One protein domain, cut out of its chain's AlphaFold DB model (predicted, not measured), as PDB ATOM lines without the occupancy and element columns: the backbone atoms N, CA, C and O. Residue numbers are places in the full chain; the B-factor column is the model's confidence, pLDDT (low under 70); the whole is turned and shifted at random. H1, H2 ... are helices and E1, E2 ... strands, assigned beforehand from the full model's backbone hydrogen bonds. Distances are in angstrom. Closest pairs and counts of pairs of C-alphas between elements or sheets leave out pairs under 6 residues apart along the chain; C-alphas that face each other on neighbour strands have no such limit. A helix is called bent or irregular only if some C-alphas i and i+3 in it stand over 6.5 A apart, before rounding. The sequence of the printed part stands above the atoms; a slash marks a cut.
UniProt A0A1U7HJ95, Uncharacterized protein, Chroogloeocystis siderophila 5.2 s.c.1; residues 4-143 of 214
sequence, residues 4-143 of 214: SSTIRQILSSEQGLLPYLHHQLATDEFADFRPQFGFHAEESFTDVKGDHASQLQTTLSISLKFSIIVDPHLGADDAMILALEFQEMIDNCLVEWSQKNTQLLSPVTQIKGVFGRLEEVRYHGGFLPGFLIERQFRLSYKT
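What this domain is: This is residues 4 to 143 of the 214 residues of an uncharacterized protein of Chroogloeocystis siderophila 5.2 s.c.1 (UniProt A0A1U7HJ95). Two long antiparallel strands, E2 and E4, make a twisted ribbon, and the long helix H3 packs lengthwise over one face of it; these three run roughly with the long axis of a rod. Short E1 lies beside E2, E3 pairs with the bent first part of E4 near one end of the rod, and the small helices H1 and H2 follow one another near the sheet, H2 packing on the later part of H3. The printed part has 140 residues, with three named helices and four named strands in the order H1 H2 E1 E2 H3 E3 E4. The sheet E1 E2 E4 E3 is antiparallel throughout and the class is mixed, helices and strands. The whole is only just compact, close to loose, with a radius of gyration of the C-alphas of 17.1 A and spans of 62 by 26 by 25 A.

How they stand to each other: Start at H1, residues 4 to 12, which only grazes the sheet with residues 6 to 11. It touches H2, residues 17 to 24, only at the corner by their link, where the C-alphas of Leu 11 and Leu 17 are 4.8 A apart. Next, E1, residues 34 to 39, forms a hairpin with E2, residues 57 to 69; look for N 36 and O 67 at 3.0 A. H3, residues 76 to 100, touches H2 with residues 93 to 97 alone, at a steep tilt of 55 degrees, opposite ways; the closest C-alphas, of Leu 17 and Trp 97, are 7.0 A apart. E3, residues 119 to 123, and E4, residues 126 to 142, are a hairpin, with N 121 and O 128 at 2.8 A. E4 bends by 81 degrees at residue 129 and its pairing is staggered: residues 126 to 130 pair with E3, and residues 130 to 142 pair with E2, where N 60 and O 139 are 2.8 A apart. H3 is on the strongly twisted sheet in two layers, a helix on one face of a sheet, at a height over the sheet of 9.1 A. It lies over E2 and E4 and runs along the strands, at 22 degrees to E4 on the local plane; the closest C-alphas of H3 and E4, of Ala 83 and Phe 131, are 6.9 A apart. E2, H3 and E3 make a split strand-helix-strand unit, two strands running the same way with E4 between them in the sheet, and its crossover is right-handed. In H1, H2 and H3 every O i to N i+4 pair is within hydrogen-bond range.

Where its parts are: Find C-alpha 4 at (-15.630, -47.929, 45.405), where H1 begins. E2 runs 38.5 A from C-alpha 57 to C-alpha 69, and H3 runs 36.1 A from C-alpha 76 at (-3.524, -39.818, 5.751). E4 runs 44.9 A and ends at C-alpha 142, at (-15.729, -34.227, 48.432).

The domain as a whole: The two C-alphas farthest apart, of His 52 and His 73, are 62.0 A apart. The printed part has no cut; its long links are residues 40 to 56 and 101 to 118. Mean pLDDT of the printed part is 76.7, and residues 4 to 8, 34 to 57 and 142 to 143 are under 70.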
ATOM      1  N   SER A   4     -15.101 -47.210  46.576       48.06
ATOM      2  CA  SER A   4     -15.630 -47.929  45.405       48.06
ATOM      3  C   SER A   4     -17.083 -47.556  45.040       48.06
ATOM      4  O   SER A   4     -17.450 -47.554  43.865       48.06
ATOM      5  N   SER A   5     -17.913 -47.173  46.019       58.88
ATOM      6  CA  SER A   5     -19.292 -46.716  45.788       58.88
ATOM      7  C   SER A   5     -19.339 -45.350  45.102       58.88
ATOM      8  O   SER A   5     -20.197 -45.119  44.255       58.88
ATOM      9  N   THR A   6     -18.419 -44.447  45.449       61.69
ATOM     10  CA  THR A   6     -18.379 -43.084  44.902       61.69
ATOM     11  C   THR A   6     -17.862 -43.075  43.466       61.69
ATOM     12  O   THR A   6     -18.384 -42.343  42.633       61.69
ATOM     13  N   ILE A   7     -16.912 -43.952  43.133       64.81
ATOM     14  CA  ILE A   7     -16.410 -44.110  41.758       64.81
ATOM     15  C   ILE A   7     -17.504 -44.650  40.836       64.81
ATOM     16  O   ILE A   7     -17.765 -44.064  39.787       64.81
ATOM     17  N   ARG A   8     -18.208 -45.717  41.248       65.12
ATOM     18  CA  ARG A   8     -19.363 -46.231  40.491       65.12
ATOM     19  C   ARG A   8     -20.432 -45.162  40.291       65.12
ATOM     20  O   ARG A   8     -21.032 -45.105  39.226       65.12
ATOM     21  N   GLN A   9     -20.645 -44.299  41.282       70.38
ATOM     22  CA  GLN A   9     -21.596 -43.200  41.164       70.38
ATOM     23  C   GLN A   9     -21.134 -42.136  40.157       70.38
ATOM     24  O   GLN A   9     -21.922 -41.722  39.314       70.38
ATOM     25  N   ILE A  10     -19.867 -41.723  40.183       73.50
ATOM     26  CA  ILE A  10     -19.356 -40.676  39.282       73.50
ATOM     27  C   ILE A  10     -19.219 -41.184  37.837       73.50
ATOM     28  O   ILE A  10     -19.486 -40.444  36.893       73.50
ATOM     29  N   LEU A  11     -18.814 -42.440  37.645       76.69
ATOM     30  CA  LEU A  11     -18.557 -42.990  36.312       76.69
ATOM     31  C   LEU A  11     -19.787 -43.648  35.690       76.69
ATOM     32  O   LEU A  11     -20.044 -43.448  34.507       76.69
ATOM     33  N   SER A  12     -20.531 -44.434  36.466       74.25
ATOM     34  CA  SER A  12     -21.519 -45.387  35.944       74.25
ATOM     35  C   SER A  12     -22.962 -45.095  36.358       74.25
ATOM     36  O   SER A  12     -23.842 -45.865  35.986       74.25
ATOM     37  N   SER A  13     -23.232 -44.037  37.130       78.00
ATOM     38  CA  SER A  13     -24.620 -43.613  37.370       78.00
ATOM     39  C   SER A  13     -25.244 -43.027  36.104       78.00
ATOM     40  O   SER A  13     -24.524 -42.637  35.193       78.00
ATOM     41  N   GLU A  14     -26.571 -42.892  36.080       74.50
ATOM     42  CA  GLU A  14     -27.335 -42.280  34.974       74.50
ATOM     43  C   GLU A  14     -26.805 -40.897  34.545       74.50
ATOM     44  O   GLU A  14     -26.852 -40.543  33.373       74.50
ATOM     45  N   GLN A  15     -26.273 -40.115  35.489       77.12
ATOM     46  CA  GLN A  15     -25.692 -38.782  35.250       77.12
ATOM     47  C   GLN A  15     -24.153 -38.812  35.252       77.12
ATOM     48  O   GLN A  15     -23.483 -37.776  35.242       77.12
ATOM     49  N   GLY A  16     -23.586 -40.013  35.318       83.06
ATOM     50  CA  GLY A  16     -22.161 -40.259  35.343       83.06
ATOM     51  C   GLY A  16     -21.506 -40.003  33.992       83.06
ATOM     52  O   GLY A  16     -22.156 -39.758  32.975       83.06
ATOM     53  N   LEU A  17     -20.180 -40.064  33.995       85.62
ATOM     54  CA  LEU A  17     -19.389 -39.760  32.812       85.62
ATOM     55  C   LEU A  17     -19.669 -40.724  31.649       85.62
ATOM     56  O   LEU A  17     -19.746 -40.289  30.503       85.62
ATOM     57  N   LEU A  18     -19.808 -42.025  31.925       82.31
ATOM     58  CA  LEU A  18     -19.908 -43.034  30.867       82.31
ATOM     59  C   LEU A  18     -21.231 -42.942  30.098       82.31
ATOM     60  O   LEU A  18     -21.169 -42.905  28.868       82.31
ATOM     61  N   PRO A  19     -22.410 -42.849  30.748       84.25
ATOM     62  CA  PRO A  19     -23.656 -42.670  30.006       84.25
ATOM     63  C   PRO A  19     -23.700 -41.345  29.247       84.25
ATOM     64  O   PRO A  19     -24.191 -41.313  28.121       84.25
ATOM     65  N   TYR A  20     -23.126 -40.275  29.812       88.75
ATOM     66  CA  TYR A  20     -23.016 -38.997  29.114       88.75
ATOM     67  C   TYR A  20     -22.176 -39.117  27.836       88.75
ATOM     68  O   TYR A  20     -22.655 -38.748  26.768       88.75
ATOM     69  N   LEU A  21     -20.962 -39.673  27.917       85.62
ATOM     70  CA  LEU A  21     -20.105 -39.855  26.740       85.62
ATOM     71  C   LEU A  21     -20.753 -40.780  25.710       85.62
ATOM     72  O   LEU A  21     -20.725 -40.476  24.526       85.62
ATOM     73  N   HIS A  22     -21.381 -41.874  26.146       84.56
ATOM     74  CA  HIS A  22     -22.096 -42.770  25.241       84.56
ATOM     75  C   HIS A  22     -23.238 -42.052  24.508       84.56
ATOM     76  O   HIS A  22     -23.433 -42.273  23.318       84.56
ATOM     77  N   HIS A  23     -23.983 -41.188  25.201       86.38
ATOM     78  CA  HIS A  23     -25.023 -40.377  24.577       86.38
ATOM     79  C   HIS A  23     -24.437 -39.377  23.576       86.38
ATOM     80  O   HIS A  23     -24.941 -39.297  22.463       86.38
ATOM     81  N   GLN A  24     -23.384 -38.634  23.947       86.56
ATOM     82  CA  GLN A  24     -22.737 -37.673  23.042       86.56
ATOM     83  C   GLN A  24     -22.204 -38.358  21.787       86.56
ATOM     84  O   GLN A  24     -22.472 -37.920  20.684       86.56
ATOM     85  N   LEU A  25     -21.546 -39.502  21.935       82.38
ATOM     86  CA  LEU A  25     -20.973 -40.250  20.814       82.38
ATOM     87  C   LEU A  25     -22.017 -40.886  19.888       82.38
ATOM     88  O   LEU A  25     -21.660 -41.396  18.831       82.38
ATOM     89  N   ALA A  26     -23.286 -40.890  20.294       82.75
ATOM     90  CA  ALA A  26     -24.407 -41.345  19.483       82.75
ATOM     91  C   ALA A  26     -25.149 -40.192  18.782       82.75
ATOM     92  O   ALA A  26     -26.116 -40.460  18.070       82.75
ATOM     93  N   THR A  27     -24.754 -38.932  19.002       85.88
ATOM     94  CA  THR A  27     -25.356 -37.782  18.318       85.88
ATOM     95  C   THR A  27     -24.808 -37.629  16.903       85.88
ATOM     96  O   THR A  27     -23.740 -38.141  16.562       85.88
ATOM     97  N   ASP A  28     -25.531 -36.859  16.088       83.19
ATOM     98  CA  ASP A  28     -25.124 -36.546  14.718       83.19
ATOM     99  C   ASP A  28     -23.802 -35.763  14.651       83.19
ATOM    100  O   ASP A  28     -23.122 -35.806  13.632       83.19
ATOM    101  N   GLU A  29     -23.394 -35.100  15.740       81.81
ATOM    102  CA  GLU A  29     -22.097 -34.411  15.820       81.81
ATOM    103  C   GLU A  29     -20.927 -35.388  15.655       81.81
ATOM    104  O   GLU A  29     -19.887 -35.012  15.127       81.81
ATOM    105  N   PHE A  30     -21.104 -36.651  16.056       80.88
ATOM    106  CA  PHE A  30     -20.092 -37.696  15.919       80.88
ATOM    107  C   PHE A  30     -20.361 -38.654  14.750       80.88
ATOM    108  O   PHE A  30     -19.693 -39.685  14.650       80.88
ATOM    109  N   ALA A  31     -21.316 -38.343  13.864       77.12
ATOM    110  CA  ALA A  31     -21.748 -39.245  12.790       77.12
ATOM    111  C   ALA A  31     -20.622 -39.636  11.820       77.12
ATOM    112  O   ALA A  31     -20.622 -40.750  11.290       77.12
ATOM    113  N   ASP A  32     -19.651 -38.743  11.624       73.75
ATOM    114  CA  ASP A  32     -18.496 -38.971  10.751       73.75
ATOM    115  C   ASP A  32     -17.491 -39.974  11.343       73.75
ATOM    116  O   ASP A  32     -16.615 -40.490  10.642       73.75
ATOM    117  N   PHE A  33     -17.643 -40.327  12.622       74.12
ATOM    118  CA  PHE A  33     -16.788 -41.277  13.317       74.12
ATOM    119  C   PHE A  33     -17.504 -42.613  13.504       74.12
ATOM    120  O   PHE A  33     -18.669 -42.684  13.887       74.12
ATOM    121  N   ARG A  34     -16.784 -43.721  13.289       66.62
ATOM    122  CA  ARG A  34     -17.255 -45.063  13.661       66.62
ATOM    123  C   ARG A  34     -16.646 -45.463  14.999       66.62
ATOM    124  O   ARG A  34     -15.527 -45.983  15.020       66.62
ATOM    125  N   PRO A  35     -17.342 -45.216  16.116       56.97
ATOM    126  CA  PRO A  35     -16.767 -45.389  17.434       56.97
ATOM    127  C   PRO A  35     -16.476 -46.850  17.795       56.97
ATOM    128  O   PRO A  35     -17.378 -47.688  17.813       56.97
ATOM    129  N   GLN A  36     -15.233 -47.152  18.177       54.97
ATOM    130  CA  GLN A  36     -14.907 -48.299  19.023       54.97
ATOM    131  C   GLN A  36     -14.237 -47.819  20.308       54.97
ATOM    132  O   GLN A  36     -13.191 -47.180  20.292       54.97
ATOM    133  N   PHE A  37     -14.826 -48.129  21.458       52.91
ATOM    134  CA  PHE A  37     -14.357 -47.569  22.722       52.91
ATOM    135  C   PHE A  37     -13.997 -48.651  23.721       52.91
ATOM    136  O   PHE A  37     -14.743 -49.608  23.924       52.91
ATOM    137  N   GLY A  38     -12.845 -48.470  24.367       44.88
ATOM    138  CA  GLY A  38     -12.369 -49.321  25.446       44.88
ATOM    139  C   GLY A  38     -11.924 -48.453  26.612       44.88
ATOM    140  O   GLY A  38     -10.876 -47.825  26.567       44.88
ATOM    141  N   PHE A  39     -12.703 -48.409  27.684       41.47
ATOM    142  CA  PHE A  39     -12.344 -47.622  28.860       41.47
ATOM    143  C   PHE A  39     -11.455 -48.409  29.831       41.47
ATOM    144  O   PHE A  39     -11.717 -49.581  30.103       41.47
ATOM    145  N   HIS A  40     -10.449 -47.741  30.406       41.47
ATOM    146  CA  HIS A  40      -9.661 -48.278  31.511       41.47
ATOM    147  C   HIS A  40      -9.398 -47.207  32.585       41.47
ATOM    148  O   HIS A  40      -8.429 -46.459  32.499       41.47
ATOM    149  N   ALA A  41     -10.244 -47.142  33.619       41.19
ATOM    150  CA  ALA A  41      -9.965 -46.318  34.797       41.19
ATOM    151  C   ALA A  41      -8.859 -46.957  35.649       41.19
ATOM    152  O   ALA A  41      -9.075 -48.016  36.237       41.19
ATOM    153  N   GLU A  42      -7.711 -46.290  35.764       40.81
ATOM    154  CA  GLU A  42      -6.706 -46.613  36.779       40.81
ATOM    155  C   GLU A  42      -6.922 -45.745  38.021       40.81
ATOM    156  O   GLU A  42      -6.764 -44.525  37.994       40.81
ATOM    157  N   GLU A  43      -7.292 -46.381  39.134       46.56
ATOM    158  CA  GLU A  43      -7.527 -45.701  40.405       46.56
ATOM    159  C   GLU A  43      -6.196 -45.414  41.115       46.56
ATOM    160  O   GLU A  43      -5.590 -46.297  41.721       46.56
ATOM    161  N   SER A  44      -5.749 -44.158  41.101       39.56
ATOM    162  CA  SER A  44      -4.673 -43.701  41.988       39.56
ATOM    163  C   SER A  44      -5.259 -42.856  43.123       39.56
ATOM    164  O   SER A  44      -5.496 -41.659  42.957       39.56
ATOM    165  N   PHE A  45      -5.507 -43.472  44.279       42.09
ATOM    166  CA  PHE A  45      -5.908 -42.764  45.498       42.09
ATOM    167  C   PHE A  45      -4.703 -42.023  46.089       42.09
ATOM    168  O   PHE A  45      -3.674 -42.633  46.370       42.09
ATOM    169  N   THR A  46      -4.817 -40.709  46.287       38.62
ATOM    170  CA  THR A  46      -3.845 -39.934  47.072       38.62
ATOM    171  C   THR A  46      -4.599 -39.228  48.194       38.62
ATOM    172  O   THR A  46      -5.361 -38.301  47.930       38.62
ATOM    173  N   ASP A  47      -4.424 -39.696  49.433       40.75
ATOM    174  CA  ASP A  47      -4.952 -39.036  50.632       40.75
ATOM    175  C   ASP A  47      -4.160 -37.750  50.890       40.75
ATOM    176  O   ASP A  47      -2.970 -37.797  51.212       40.75
ATOM    177  N   VAL A  48      -4.809 -36.596  50.745       40.28
ATOM    178  CA  VAL A  48      -4.243 -35.301  51.133       40.28
ATOM    179  C   VAL A  48      -4.867 -34.884  52.469       40.28
ATOM    180  O   VAL A  48      -5.823 -34.120  52.520       40.28
ATOM    181  N   LYS A  49      -4.321 -35.395  53.577       39.34
ATOM    182  CA  LYS A  49      -3.449 -34.588  54.449       39.34
ATOM    183  C   LYS A  49      -3.818 -33.137  54.804       39.34
ATOM    184  O   LYS A  49      -2.879 -32.363  54.940       39.34
ATOM    185  N   GLY A  50      -5.079 -32.725  54.923       37.66
ATOM    186  CA  GLY A  50      -5.422 -31.354  55.337       37.66
ATOM    187  C   GLY A  50      -5.239 -31.132  56.843       37.66
ATOM    188  O   GLY A  50      -6.004 -31.676  57.638       37.66
ATOM    189  N   ASP A  51      -4.230 -30.349  57.227       42.62
ATOM    190  CA  ASP A  51      -3.985 -29.924  58.608       42.62
ATOM    191  C   ASP A  51      -5.170 -29.075  59.115       42.62
ATOM    192  O   ASP A  51      -5.593 -28.140  58.444       42.62
ATOM    193  N   HIS A  52      -5.737 -29.470  60.258       43.25
ATOM    194  CA  HIS A  52      -6.835 -28.837  61.005       43.25
ATOM    195  C   HIS A  52      -8.007 -28.199  60.199       43.25
ATOM    196  O   HIS A  52      -7.929 -27.067  59.740       43.25
ATOM    197  N   ALA A  53      -9.167 -28.886  60.214       42.16
ATOM    198  CA  ALA A  53     -10.512 -28.485  59.731       42.16
ATOM    199  C   ALA A  53     -10.960 -29.025  58.349       42.16
ATOM    200  O   ALA A  53     -11.090 -28.314  57.360       42.16
ATOM    201  N   SER A  54     -11.337 -30.308  58.359       48.78
ATOM    202  CA  SER A  54     -12.592 -30.835  57.792       48.78
ATOM    203  C   SER A  54     -12.962 -30.496  56.339       48.78
ATOM    204  O   SER A  54     -14.011 -29.907  56.080       48.78
ATOM    205  N   GLN A  55     -12.197 -31.013  55.379       48.41
ATOM    206  CA  GLN A  55     -12.767 -31.535  54.131       48.41
ATOM    207  C   GLN A  55     -11.789 -32.538  53.510       48.41
ATOM    208  O   GLN A  55     -10.785 -32.160  52.919       48.41
ATOM    209  N   LEU A  56     -12.075 -33.835  53.668       57.19
ATOM    210  CA  LEU A  56     -11.365 -34.883  52.939       57.19
ATOM    211  C   LEU A  56     -11.729 -34.736  51.457       57.19
ATOM    212  O   LEU A  56     -12.865 -35.000  51.054       57.19
ATOM    213  N   GLN A  57     -10.778 -34.263  50.662       64.69
ATOM    214  CA  GLN A  57     -10.866 -34.230  49.210       64.69
ATOM    215  C   GLN A  57     -10.248 -35.512  48.675       64.69
ATOM    216  O   GLN A  57      -9.134 -35.868  49.049       64.69
ATOM    217  N   THR A  58     -10.955 -36.185  47.773       70.38
ATOM    218  CA  THR A  58     -10.353 -37.264  46.994       70.38
ATOM    219  C   THR A  58     -10.154 -36.811  45.567       70.38
ATOM    220  O   THR A  58     -11.012 -36.157  44.968       70.38
ATOM    221  N   THR A  59      -8.996 -37.178  45.034       73.25
ATOM    222  CA  THR A  59      -8.667 -37.020  43.629       73.25
ATOM    223  C   THR A  59      -8.694 -38.386  42.958       73.25
ATOM    224  O   THR A  59      -8.034 -39.316  43.414       73.25
ATOM    225  N   LEU A  60      -9.456 -38.495  41.875       77.06
ATOM    226  CA  LEU A  60      -9.503 -39.657  41.000       77.06
ATOM    227  C   LEU A  60      -8.750 -39.326  39.714       77.06
ATOM    228  O   LEU A  60      -9.076 -38.347  39.045       77.06
ATOM    229  N   SER A  61      -7.764 -40.145  39.366       81.81
ATOM    230  CA  SER A  61      -7.155 -40.135  38.036       81.81
ATOM    231  C   SER A  61      -7.970 -41.040  37.121       81.81
ATOM    232  O   SER A  61      -8.365 -42.130  37.521       81.81
ATOM    233  N   ILE A  62      -8.263 -40.580  35.911       82.75
ATOM    234  CA  ILE A  62      -9.031 -41.333  34.920       82.75
ATOM    235  C   ILE A  62      -8.213 -41.382  33.638       82.75
ATOM    236  O   ILE A  62      -7.703 -40.346  33.219       82.75
ATOM    237  N   SER A  63      -8.130 -42.563  33.018       84.12
ATOM    238  CA  SER A  63      -7.644 -42.747  31.649       84.12
ATOM    239  C   SER A  63      -8.771 -43.294  30.764       84.12
ATOM    240  O   SER A  63      -9.420 -44.288  31.084       84.12
ATOM    241  N   LEU A  64      -9.048 -42.625  29.653       84.50
ATOM    242  CA  LEU A  64      -9.989 -43.054  28.624       84.50
ATOM    243  C   LEU A  64      -9.192 -43.424  27.377       84.50
ATOM    244  O   LEU A  64      -8.369 -42.628  26.931       84.50
ATOM    245  N   LYS A  65      -9.447 -44.602  26.801       86.06
ATOM    246  CA  LYS A  65      -8.841 -45.026  25.536       86.06
ATOM    247  C   LYS A  65      -9.925 -45.141  24.466       86.06
ATOM    248  O   LYS A  65     -10.930 -45.832  24.629       86.06
ATOM    249  N   PHE A  66      -9.715 -44.441  23.368       83.81
ATOM    250  CA  PHE A  66     -10.622 -44.381  22.234       83.81
ATOM    251  C   PHE A  66      -9.940 -45.003  21.023       83.81
ATOM    252  O   PHE A  66      -8.747 -44.794  20.803       83.81
ATOM    253  N   SER A  67     -10.696 -45.765  20.243       83.56
ATOM    254  CA  SER A  67     -10.261 -46.314  18.967       83.56
ATOM    255  C   SER A  67     -11.201 -45.810  17.879       83.56
ATOM    256  O   SER A  67     -12.396 -46.097  17.872       83.56
ATOM    257  N   ILE A  68     -10.661 -45.012  16.971       84.06
ATOM    258  CA  ILE A  68     -11.438 -44.387  15.902       84.06
ATOM    259  C   ILE A  68     -11.079 -45.095  14.620       84.06
ATOM    260  O   ILE A  68      -9.903 -45.167  14.273       84.06
ATOM    261  N   ILE A  69     -12.083 -45.611  13.926       86.19
ATOM    262  CA  ILE A  69     -11.903 -46.161  12.588       86.19
ATOM    263  C   ILE A  69     -12.156 -45.057  11.573       86.19
ATOM    264  O   ILE A  69     -13.172 -44.367  11.662       86.19
ATOM    265  N   VAL A  70     -11.251 -44.928  10.608       85.00
ATOM    266  CA  VAL A  70     -11.378 -43.988   9.489       85.00
ATOM    267  C   VAL A  70     -11.700 -44.729   8.194       85.00
ATOM    268  O   VAL A  70     -11.464 -45.935   8.074       85.00
ATOM    269  N   ASP A  71     -12.266 -44.015   7.222       83.44
ATOM    270  CA  ASP A  71     -12.495 -44.562   5.884       83.44
ATOM    271  C   ASP A  71     -11.146 -44.964   5.246       83.44
ATOM    272  O   ASP A  71     -10.240 -44.130   5.171       83.44
ATOM    273  N   PRO A  72     -10.983 -46.213   4.768       81.94
ATOM    274  CA  PRO A  72      -9.763 -46.652   4.093       81.94
ATOM    275  C   PRO A  72      -9.383 -45.863   2.837       81.94
ATOM    276  O   PRO A  72      -8.232 -45.930   2.406       81.94
ATOM    277  N   HIS A  73     -10.333 -45.160   2.219       84.31
ATOM    278  CA  HIS A  73     -10.100 -44.343   1.029       84.31
ATOM    279  C   HIS A  73      -9.647 -42.917   1.348       84.31
ATOM    280  O   HIS A  73      -9.281 -42.176   0.433       84.31
ATOM    281  N   LEU A  74      -9.665 -42.529   2.623       83.94
ATOM    282  CA  LEU A  74      -9.273 -41.202   3.063       83.94
ATOM    283  C   LEU A  74      -7.746 -41.046   3.052       83.94
ATOM    284  O   LEU A  74      -7.004 -41.954   3.436       83.94
ATOM    285  N   GLY A  75      -7.261 -39.879   2.618       87.12
ATOM    286  CA  GLY A  75      -5.841 -39.546   2.699       87.12
ATOM    287  C   GLY A  75      -5.358 -39.495   4.152       87.12
ATOM    288  O   GLY A  75      -6.121 -39.164   5.055       87.12
ATOM    289  N   ALA A  76      -4.079 -39.798   4.394       86.12
ATOM    290  CA  ALA A  76      -3.524 -39.818   5.751       86.12
ATOM    291  C   ALA A  76      -3.623 -38.454   6.465       86.12
ATOM    292  O   ALA A  76      -3.890 -38.416   7.665       86.12
ATOM    293  N   ASP A  77      -3.447 -37.355   5.726       89.19
ATOM    294  CA  ASP A  77      -3.557 -35.995   6.265       89.19
ATOM    295  C   ASP A  77      -5.005 -35.668   6.659       89.19
ATOM    296  O   ASP A  77      -5.249 -35.201   7.769       89.19
ATOM    297  N   ASP A  78      -5.976 -36.003   5.805       87.56
ATOM    298  CA  ASP A  78      -7.402 -35.809   6.086       87.56
ATOM    299  C   ASP A  78      -7.863 -36.685   7.265       87.56
ATOM    300  O   ASP A  78      -8.591 -36.234   8.147       87.56
ATOM    301  N   ALA A  79      -7.378 -37.928   7.335       86.75
ATOM    302  CA  ALA A  79      -7.642 -38.836   8.447       86.75
ATOM    303  C   ALA A  79      -7.071 -38.305   9.772       86.75
ATOM    304  O   ALA A  79      -7.703 -38.445  10.821       86.75
ATOM    305  N   MET A  80      -5.893 -37.676   9.732       88.88
ATOM    306  CA  MET A  80      -5.299 -37.024  10.897       88.88
ATOM    307  C   MET A  80      -6.120 -35.809  11.339       88.88
ATOM    308  O   MET A  80      -6.318 -35.636  12.539       88.88
ATOM    309  N   ILE A  81      -6.623 -35.000  10.400       90.25
ATOM    310  CA  ILE A  81      -7.501 -33.861  10.705       90.25
ATOM    311  C   ILE A  81      -8.766 -34.344  11.420       90.25
ATOM    312  O   ILE A  81      -9.057 -33.850  12.507       90.25
ATOM    313  N   LEU A  82      -9.448 -35.360  10.882       86.50
ATOM    314  CA  LEU A  82     -10.633 -35.948  11.518       86.50
ATOM    315  C   LEU A  82     -10.333 -36.469  12.929       86.50
ATOM    316  O   LEU A  82     -11.097 -36.253  13.866       86.50
ATOM    317  N   ALA A  83      -9.204 -37.151  13.112       86.44
ATOM    318  CA  ALA A  83      -8.836 -37.678  14.420       86.44
ATOM    319  C   ALA A  83      -8.502 -36.568  15.438       86.44
ATOM    320  O   ALA A  83      -8.811 -36.717  16.623       86.44
ATOM    321  N   LEU A  84      -7.902 -35.455  14.997       90.38
ATOM    322  CA  LEU A  84      -7.673 -34.275  15.838       90.38
ATOM    323  C   LEU A  84      -8.987 -33.578  16.208       90.38
ATOM    324  O   LEU A  84      -9.166 -33.217  17.370       90.38
ATOM    325  N   GLU A  85      -9.911 -33.446  15.257       90.38
ATOM    326  CA  GLU A  85     -11.253 -32.907  15.496       90.38
ATOM    327  C   GLU A  85     -12.004 -33.746  16.536       90.38
ATOM    328  O   GLU A  85     -12.469 -33.216  17.544       90.38
ATOM    329  N   PHE A  86     -12.010 -35.074  16.381       88.50
ATOM    330  CA  PHE A  86     -12.588 -35.971  17.380       88.50
ATOM    331  C   PHE A  86     -11.963 -35.775  18.768       88.50
ATOM    332  O   PHE A  86     -12.672 -35.771  19.779       88.50
ATOM    333  N   GLN A  87     -10.634 -35.631  18.843       89.94
ATOM    334  CA  GLN A  87      -9.946 -35.402  20.115       89.94
ATOM    335  C   GLN A  87     -10.453 -34.123  20.795       89.94
ATOM    336  O   GLN A  87     -10.715 -34.136  21.999       89.94
ATOM    337  N   GLU A  88     -10.591 -33.036  20.036       90.94
ATOM    338  CA  GLU A  88     -11.098 -31.758  20.536       90.94
ATOM    339  C   GLU A  88     -12.555 -31.874  21.003       90.94
ATOM    340  O   GLU A  88     -12.891 -31.431  22.104       90.94
ATOM    341  N   MET A  89     -13.407 -32.552  20.231       90.69
ATOM    342  CA  MET A  89     -14.802 -32.802  20.601       90.69
ATOM    343  C   MET A  89     -14.931 -33.597  21.907       90.69
ATOM    344  O   MET A  89     -15.744 -33.254  22.769       90.69
ATOM    345  N   ILE A  90     -14.112 -34.639  22.092       89.56
ATOM    346  CA  ILE A  90     -14.079 -35.409  23.341       89.56
ATOM    347  C   ILE A  90     -13.617 -34.542  24.509       89.56
ATOM    348  O   ILE A  90     -14.235 -34.578  25.575       89.56
ATOM    349  N   ASP A  91     -12.551 -33.763  24.333       91.75
ATOM    350  CA  ASP A  91     -12.044 -32.889  25.390       91.75
ATOM    351  C   ASP A  91     -13.116 -31.871  25.818       91.75
ATOM    352  O   ASP A  91     -13.339 -31.680  27.017       91.75
ATOM    353  N   ASN A  92     -13.865 -31.314  24.862       92.75
ATOM    354  CA  ASN A  92     -15.003 -30.436  25.135       92.75
ATOM    355  C   ASN A  92     -16.122 -31.158  25.898       92.75
ATOM    356  O   ASN A  92     -16.584 -30.648  26.921       92.75
ATOM    357  N   CYS A  93     -16.497 -32.374  25.490       91.00
ATOM    358  CA  CYS A  93     -17.476 -33.196  26.210       91.00
ATOM    359  C   CYS A  93     -17.063 -33.436  27.673       91.00
ATOM    360  O   CYS A  93     -17.884 -33.330  28.587       91.00
ATOM    361  N   LEU A  94     -15.783 -33.739  27.918       91.19
ATOM    362  CA  LEU A  94     -15.255 -33.963  29.268       91.19
ATOM    363  C   LEU A  94     -15.349 -32.701  30.132       91.19
ATOM    364  O   LEU A  94     -15.766 -32.773  31.295       91.19
ATOM    365  N   VAL A  95     -14.993 -31.546  29.567       91.69
ATOM    366  CA  VAL A  95     -15.097 -30.252  30.249       91.69
ATOM    367  C   VAL A  95     -16.560 -29.919  30.538       91.69
ATOM    368  O   VAL A  95     -16.896 -29.647  31.691       91.69
ATOM    369  N   GLU A  96     -17.445 -30.009  29.548       92.44
ATOM    370  CA  GLU A  96     -18.871 -29.719  29.714       92.44
ATOM    371  C   GLU A  96     -19.538 -30.593  30.773       92.44
ATOM    372  O   GLU A  96     -20.238 -30.083  31.654       92.44
ATOM    373  N   TRP A  97     -19.318 -31.908  30.709       92.31
ATOM    374  CA  TRP A  97     -19.842 -32.828  31.712       92.31
ATOM    375  C   TRP A  97     -19.365 -32.435  33.107       92.31
ATOM    376  O   TRP A  97     -20.164 -32.371  34.043       92.31
ATOM    377  N   SER A  98     -18.079 -32.106  33.246       90.19
ATOM    378  CA  SER A  98     -17.513 -31.732  34.538       90.19
ATOM    379  C   SER A  98     -18.065 -30.413  35.089       90.19
ATOM    380  O   SER A  98     -18.187 -30.269  36.301       90.19
ATOM    381  N   GLN A  99     -18.436 -29.465  34.222       88.62
ATOM    382  CA  GLN A  99     -19.086 -28.212  34.618       88.62
ATOM    383  C   GLN A  99     -20.533 -28.435  35.067       88.62
ATOM    384  O   GLN A  99     -21.006 -27.775  35.992       88.62
ATOM    385  N   LYS A 100     -21.237 -29.365  34.414       87.38
ATOM    386  CA  LYS A 100     -22.627 -29.725  34.729       87.38
ATOM    387  C   LYS A 100     -22.725 -30.622  35.973       87.38
ATOM    388  O   LYS A 100     -23.772 -30.659  36.619       87.38
ATOM    389  N   ASN A 101     -21.654 -31.335  36.330       83.44
ATOM    390  CA  ASN A 101     -21.642 -32.259  37.459       83.44
ATOM    391  C   ASN A 101     -21.421 -31.539  38.803       83.44
ATOM    392  O   ASN A 101     -20.315 -31.128  39.149       83.44
ATOM    393  N   THR A 102     -22.478 -31.465  39.611       76.25
ATOM    394  CA  THR A 102     -22.493 -30.775  40.913       76.25
ATOM    395  C   THR A 102     -21.736 -31.498  42.029       76.25
ATOM    396  O   THR A 102     -21.523 -30.925  43.098       76.25
ATOM    397  N   GLN A 103     -21.330 -32.752  41.815       74.50
ATOM    398  CA  GLN A 103     -20.594 -33.541  42.808       74.50
ATOM    399  C   GLN A 103     -19.088 -33.248  42.797       74.50
ATOM    400  O   GLN A 103     -18.381 -33.578  43.756       74.50
ATOM    401  N   LEU A 104     -18.591 -32.639  41.719       79.56
ATOM    402  CA  LEU A 104     -17.190 -32.274  41.575       79.56
ATOM    403  C   LEU A 104     -16.881 -30.988  42.348       79.56
ATOM    404  O   LEU A 104     -17.679 -30.059  42.419       79.56
ATOM    405  N   LEU A 105     -15.685 -30.934  42.928       79.88
ATOM    406  CA  LEU A 105     -15.152 -29.738  43.586       79.88
ATOM    407  C   LEU A 105     -14.759 -28.652  42.585       79.88
ATOM    408  O   LEU A 105     -14.812 -27.467  42.899       79.88
ATOM    409  N   SER A 106     -14.339 -29.071  41.397       82.50
ATOM    410  CA  SER A 106     -13.958 -28.197  40.299       82.50
ATOM    411  C   SER A 106     -14.153 -28.927  38.970       82.50
ATOM    412  O   SER A 106     -13.949 -30.147  38.928       82.50
ATOM    413  N   PRO A 107     -14.461 -28.203  37.881       86.75
ATOM    414  CA  PRO A 107     -14.442 -28.763  36.536       86.75
ATOM    415  C   PRO A 107     -13.065 -29.322  36.161       86.75
ATOM    416  O   PRO A 107     -12.039 -28.974  36.755       86.75
ATOM    417  N   VAL A 108     -13.039 -30.165  35.133       88.25
ATOM    418  CA  VAL A 108     -11.811 -30.627  34.493       88.25
ATOM    419  C   VAL A 108     -11.166 -29.436  33.790       88.25
ATOM    420  O   VAL A 108     -11.739 -28.851  32.880       88.25
ATOM    421  N   THR A 109      -9.965 -29.066  34.229       81.44
ATOM    422  CA  THR A 109      -9.191 -27.948  33.660       81.44
ATOM    423  C   THR A 109      -7.979 -28.409  32.864       81.44
ATOM    424  O   THR A 109      -7.379 -27.627  32.133       81.44
ATOM    425  N   GLN A 110      -7.587 -29.674  33.022       86.50
ATOM    426  CA  GLN A 110      -6.419 -30.228  32.365       86.50
ATOM    427  C   GLN A 110      -6.693 -31.658  31.926       86.50
ATOM    428  O   GLN A 110      -6.898 -32.545  32.758       86.50
ATOM    429  N   ILE A 111      -6.623 -31.866  30.615       89.06
ATOM    430  CA  ILE A 111      -6.699 -33.175  29.979       89.06
ATOM    431  C   ILE A 111      -5.375 -33.385  29.249       89.06
ATOM    432  O   ILE A 111      -4.943 -32.568  28.434       89.06
ATOM    433  N   LYS A 112      -4.674 -34.448  29.618       88.81
ATOM    434  CA  LYS A 112      -3.412 -34.877  29.012       88.81
ATOM    435  C   LYS A 112      -3.639 -36.192  28.291       88.81
ATOM    436  O   LYS A 112      -4.702 -36.780  28.405       88.81
ATOM    437  N   GLY A 113      -2.636 -36.682  27.585       82.50
ATOM    438  CA  GLY A 113      -2.658 -38.033  27.052       82.50
ATOM    439  C   GLY A 113      -1.895 -38.139  25.750       82.50
ATOM    440  O   GLY A 113      -1.169 -37.217  25.376       82.50
ATOM    441  N   VAL A 114      -2.035 -39.288  25.101       84.25
ATOM    442  CA  VAL A 114      -1.265 -39.645  23.914       84.25
ATOM    443  C   VAL A 114      -2.204 -39.707  22.724       84.25
ATOM    444  O   VAL A 114      -3.242 -40.366  22.773       84.25
ATOM    445  N   PHE A 115      -1.814 -39.026  21.655       85.56
ATOM    446  CA  PHE A 115      -2.428 -39.177  20.350       85.56
ATOM    447  C   PHE A 115      -1.597 -40.174  19.544       85.56
ATOM    448  O   PHE A 115      -0.397 -39.973  19.337       85.56
ATOM    449  N   GLY A 116      -2.214 -41.291  19.173       82.31
ATOM    450  CA  GLY A 116      -1.592 -42.317  18.353       82.31
ATOM    451  C   GLY A 116      -1.415 -41.861  16.909       82.31
ATOM    452  O   GLY A 116      -2.016 -40.897  16.450       82.31
ATOM    453  N   ARG A 117      -0.576 -42.581  16.175       88.50
ATOM    454  CA  ARG A 117      -0.459 -42.440  14.719       88.50
ATOM    455  C   ARG A 117      -1.521 -43.297  14.024       88.50
ATOM    456  O   ARG A 117      -2.164 -44.122  14.670       88.50
ATOM    457  N   LEU A 118      -1.683 -43.095  12.718       86.75
ATOM    458  CA  LEU A 118      -2.546 -43.930  11.890       86.75
ATOM    459  C   LEU A 118      -2.009 -45.369  11.888       86.75
ATOM    460  O   LEU A 118      -0.873 -45.608  11.473       86.75
ATOM    461  N   GLU A 119      -2.811 -46.311  12.372       89.06
ATOM    462  CA  GLU A 119      -2.448 -47.723  12.521       89.06
ATOM    463  C   GLU A 119      -3.621 -48.637  12.134       89.06
ATOM    464  O   GLU A 119      -4.757 -48.198  11.956       89.06
ATOM    465  N   GLU A 120      -3.346 -49.933  11.991       87.88
ATOM    466  CA  GLU A 120      -4.371 -50.952  11.770       87.88
ATOM    467  C   GLU A 120      -5.060 -51.317  13.092       87.88
ATOM    468  O   GLU A 120      -4.527 -52.045  13.934       87.88
ATOM    469  N   VAL A 121      -6.280 -50.819  13.271       85.06
ATOM    470  CA  VAL A 121      -7.116 -51.045  14.451       85.06
ATOM    471  C   VAL A 121      -8.072 -52.205  14.178       85.06
ATOM    472  O   VAL A 121      -8.711 -52.282  13.128       85.06
ATOM    473  N   ARG A 122      -8.193 -53.140  15.128       82.50
ATOM    474  CA  ARG A 122      -9.107 -54.285  14.986       82.50
ATOM    475  C   ARG A 122     -10.554 -53.818  14.870       82.50
ATOM    476  O   ARG A 122     -11.048 -53.149  15.763       82.50
ATOM    477  N   TYR A 123     -11.264 -54.277  13.844       79.69
ATOM    478  CA  TYR A 123     -12.675 -53.971  13.625       79.69
ATOM    479  C   TYR A 123     -13.427 -55.190  13.074       79.69
ATOM    480  O   TYR A 123     -13.051 -55.731  12.039       79.69
ATOM    481  N   HIS A 124     -14.468 -55.649  13.783       74.25
ATOM    482  CA  HIS A 124     -15.347 -56.775  13.408       74.25
ATOM    483  C   HIS A 124     -14.649 -57.985  12.746       74.25
ATOM    484  O   HIS A 124     -15.094 -58.494  11.722       74.25
ATOM    485  N   GLY A 125     -13.557 -58.471  13.346       77.31
ATOM    486  CA  GLY A 125     -12.832 -59.657  12.865       77.31
ATOM    487  C   GLY A 125     -11.777 -59.388  11.785       77.31
ATOM    488  O   GLY A 125     -11.092 -60.322  11.378       77.31
ATOM    489  N   GLY A 126     -11.606 -58.131  11.369       83.69
ATOM    490  CA  GLY A 126     -10.516 -57.658  10.519       83.69
ATOM    491  C   GLY A 126      -9.759 -56.494  11.157       83.69
ATOM    492  O   GLY A 126      -9.888 -56.230  12.355       83.69
ATOM    493  N   PHE A 127      -8.974 -55.796  10.344       86.62
ATOM    494  CA  PHE A 127      -8.276 -54.573  10.724       86.62
ATOM    495  C   PHE A 127      -8.648 -53.470   9.739       86.62
ATOM    496  O   PHE A 127      -8.750 -53.722   8.539       86.62
ATOM    497  N   LEU A 128      -8.886 -52.273  10.259       86.12
ATOM    498  CA  LEU A 128      -9.160 -51.078   9.476       86.12
ATOM    499  C   LEU A 128      -8.221 -49.958   9.925       86.12
ATOM    500  O   LEU A 128      -7.799 -49.953  11.084       86.12
ATOM    501  N   PRO A 129      -7.883 -49.016   9.033       87.44
ATOM    502  CA  PRO A 129      -7.098 -47.859   9.417       87.44
ATOM    503  C   PRO A 129      -7.835 -47.065  10.494       87.44
ATOM    504  O   PRO A 129      -9.057 -46.892  10.453       87.44
ATOM    505  N   GLY A 130      -7.083 -46.598  11.479       88.94
ATOM    506  CA  GLY A 130      -7.643 -45.895  12.612       88.94
ATOM    507  C   GLY A 130      -6.595 -45.291  13.530       88.94
ATOM    508  O   GLY A 130      -5.390 -45.419  13.312       88.94
ATOM    509  N   PHE A 131      -7.080 -44.636  14.576       88.56
ATOM    510  CA  PHE A 131      -6.258 -43.968  15.577       88.56
ATOM    511  C   PHE A 131      -6.605 -44.468  16.972       88.56
ATOM    512  O   PHE A 131      -7.773 -44.674  17.309       88.56
ATOM    513  N   LEU A 132      -5.573 -44.623  17.798       88.38
ATOM    514  CA  LEU A 132      -5.716 -44.819  19.233       88.38
ATOM    515  C   LEU A 132      -5.511 -43.475  19.931       88.38
ATOM    516  O   LEU A 132      -4.458 -42.860  19.782       88.38
ATOM    517  N   ILE A 133      -6.485 -43.039  20.720       86.88
ATOM    518  CA  ILE A 133      -6.392 -41.799  21.494       86.88
ATOM    519  C   ILE A 133      -6.537 -42.131  22.971       86.88
ATOM    520  O   ILE A 133      -7.515 -42.752  23.380       86.88
ATOM    521  N   GLU A 134      -5.581 -41.699  23.786       88.38
ATOM    522  CA  GLU A 134      -5.659 -41.793  25.241       88.38
ATOM    523  C   GLU A 134      -5.874 -40.403  25.845       88.38
ATOM    524  O   GLU A 134      -5.117 -39.473  25.555       88.38
ATOM    525  N   ARG A 135      -6.886 -40.262  26.707       89.06
ATOM    526  CA  ARG A 135      -7.182 -39.042  27.470       89.06
ATOM    527  C   ARG A 135      -7.106 -39.328  28.963       89.06
ATOM    528  O   ARG A 135      -7.865 -40.129  29.495       89.06
ATOM    529  N   GLN A 136      -6.204 -38.640  29.641       89.06
ATOM    530  CA  GLN A 136      -5.949 -38.719  31.067       89.06
ATOM    531  C   GLN A 136      -6.295 -37.397  31.747       89.06
ATOM    532  O   GLN A 136      -5.786 -36.337  31.378       89.06
ATOM    533  N   PHE A 137      -7.125 -37.446  32.780       87.75
ATOM    534  CA  PHE A 137      -7.527 -36.265  33.540       87.75
ATOM    535  C   PHE A 137      -7.790 -36.627  34.996       87.75
ATOM    536  O   PHE A 137      -7.843 -37.797  35.377       87.75
ATOM    537  N   ARG A 138      -7.911 -35.596  35.832       85.38
ATOM    538  CA  ARG A 138      -8.166 -35.752  37.263       85.38
ATOM    539  C   ARG A 138      -9.495 -35.126  37.636       85.38
ATOM    540  O   ARG A 138      -9.782 -34.000  37.242       85.38
ATOM    541  N   LEU A 139     -10.260 -35.845  38.445       83.69
ATOM    542  CA  LEU A 139     -11.469 -35.354  39.088       83.69
ATOM    543  C   LEU A 139     -11.193 -35.157  40.568       83.69
ATOM    544  O   LEU A 139     -10.585 -36.010  41.203       83.69
ATOM    545  N   SER A 140     -11.662 -34.047  41.121       80.44
ATOM    546  CA  SER A 140     -11.636 -33.806  42.561       80.44
ATOM    547  C   SER A 140     -13.057 -33.765  43.087       80.44
ATOM    548  O   SER A 140     -13.902 -33.080  42.515       80.44
ATOM    549  N   TYR A 141     -13.322 -34.474  44.176       75.25
ATOM    550  CA  TYR A 141     -14.642 -34.524  44.795       75.25
ATOM    551  C   TYR A 141     -14.534 -34.546  46.316       75.25
ATOM    552  O   TYR A 141     -13.502 -34.899  46.897       75.25
ATOM    553  N   LYS A 142     -15.626 -34.155  46.974       69.81
ATOM    554  CA  LYS A 142     -15.729 -34.227  48.432       69.81
ATOM    555  C   LYS A 142     -15.945 -35.681  48.828       69.81
ATOM    556  O   LYS A 142     -16.995 -36.248  48.535       69.81
ATOM    557  N   THR A 143     -14.986 -36.284  49.524       59.62
ATOM    558  CA  THR A 143     -15.256 -37.539  50.226       59.62
ATOM    559  C   THR A 143     -15.913 -37.233  51.548       59.62
ATOM    560  O   THR A 143     -15.281 -36.760  52.489       59.62
TER     561      THR A 143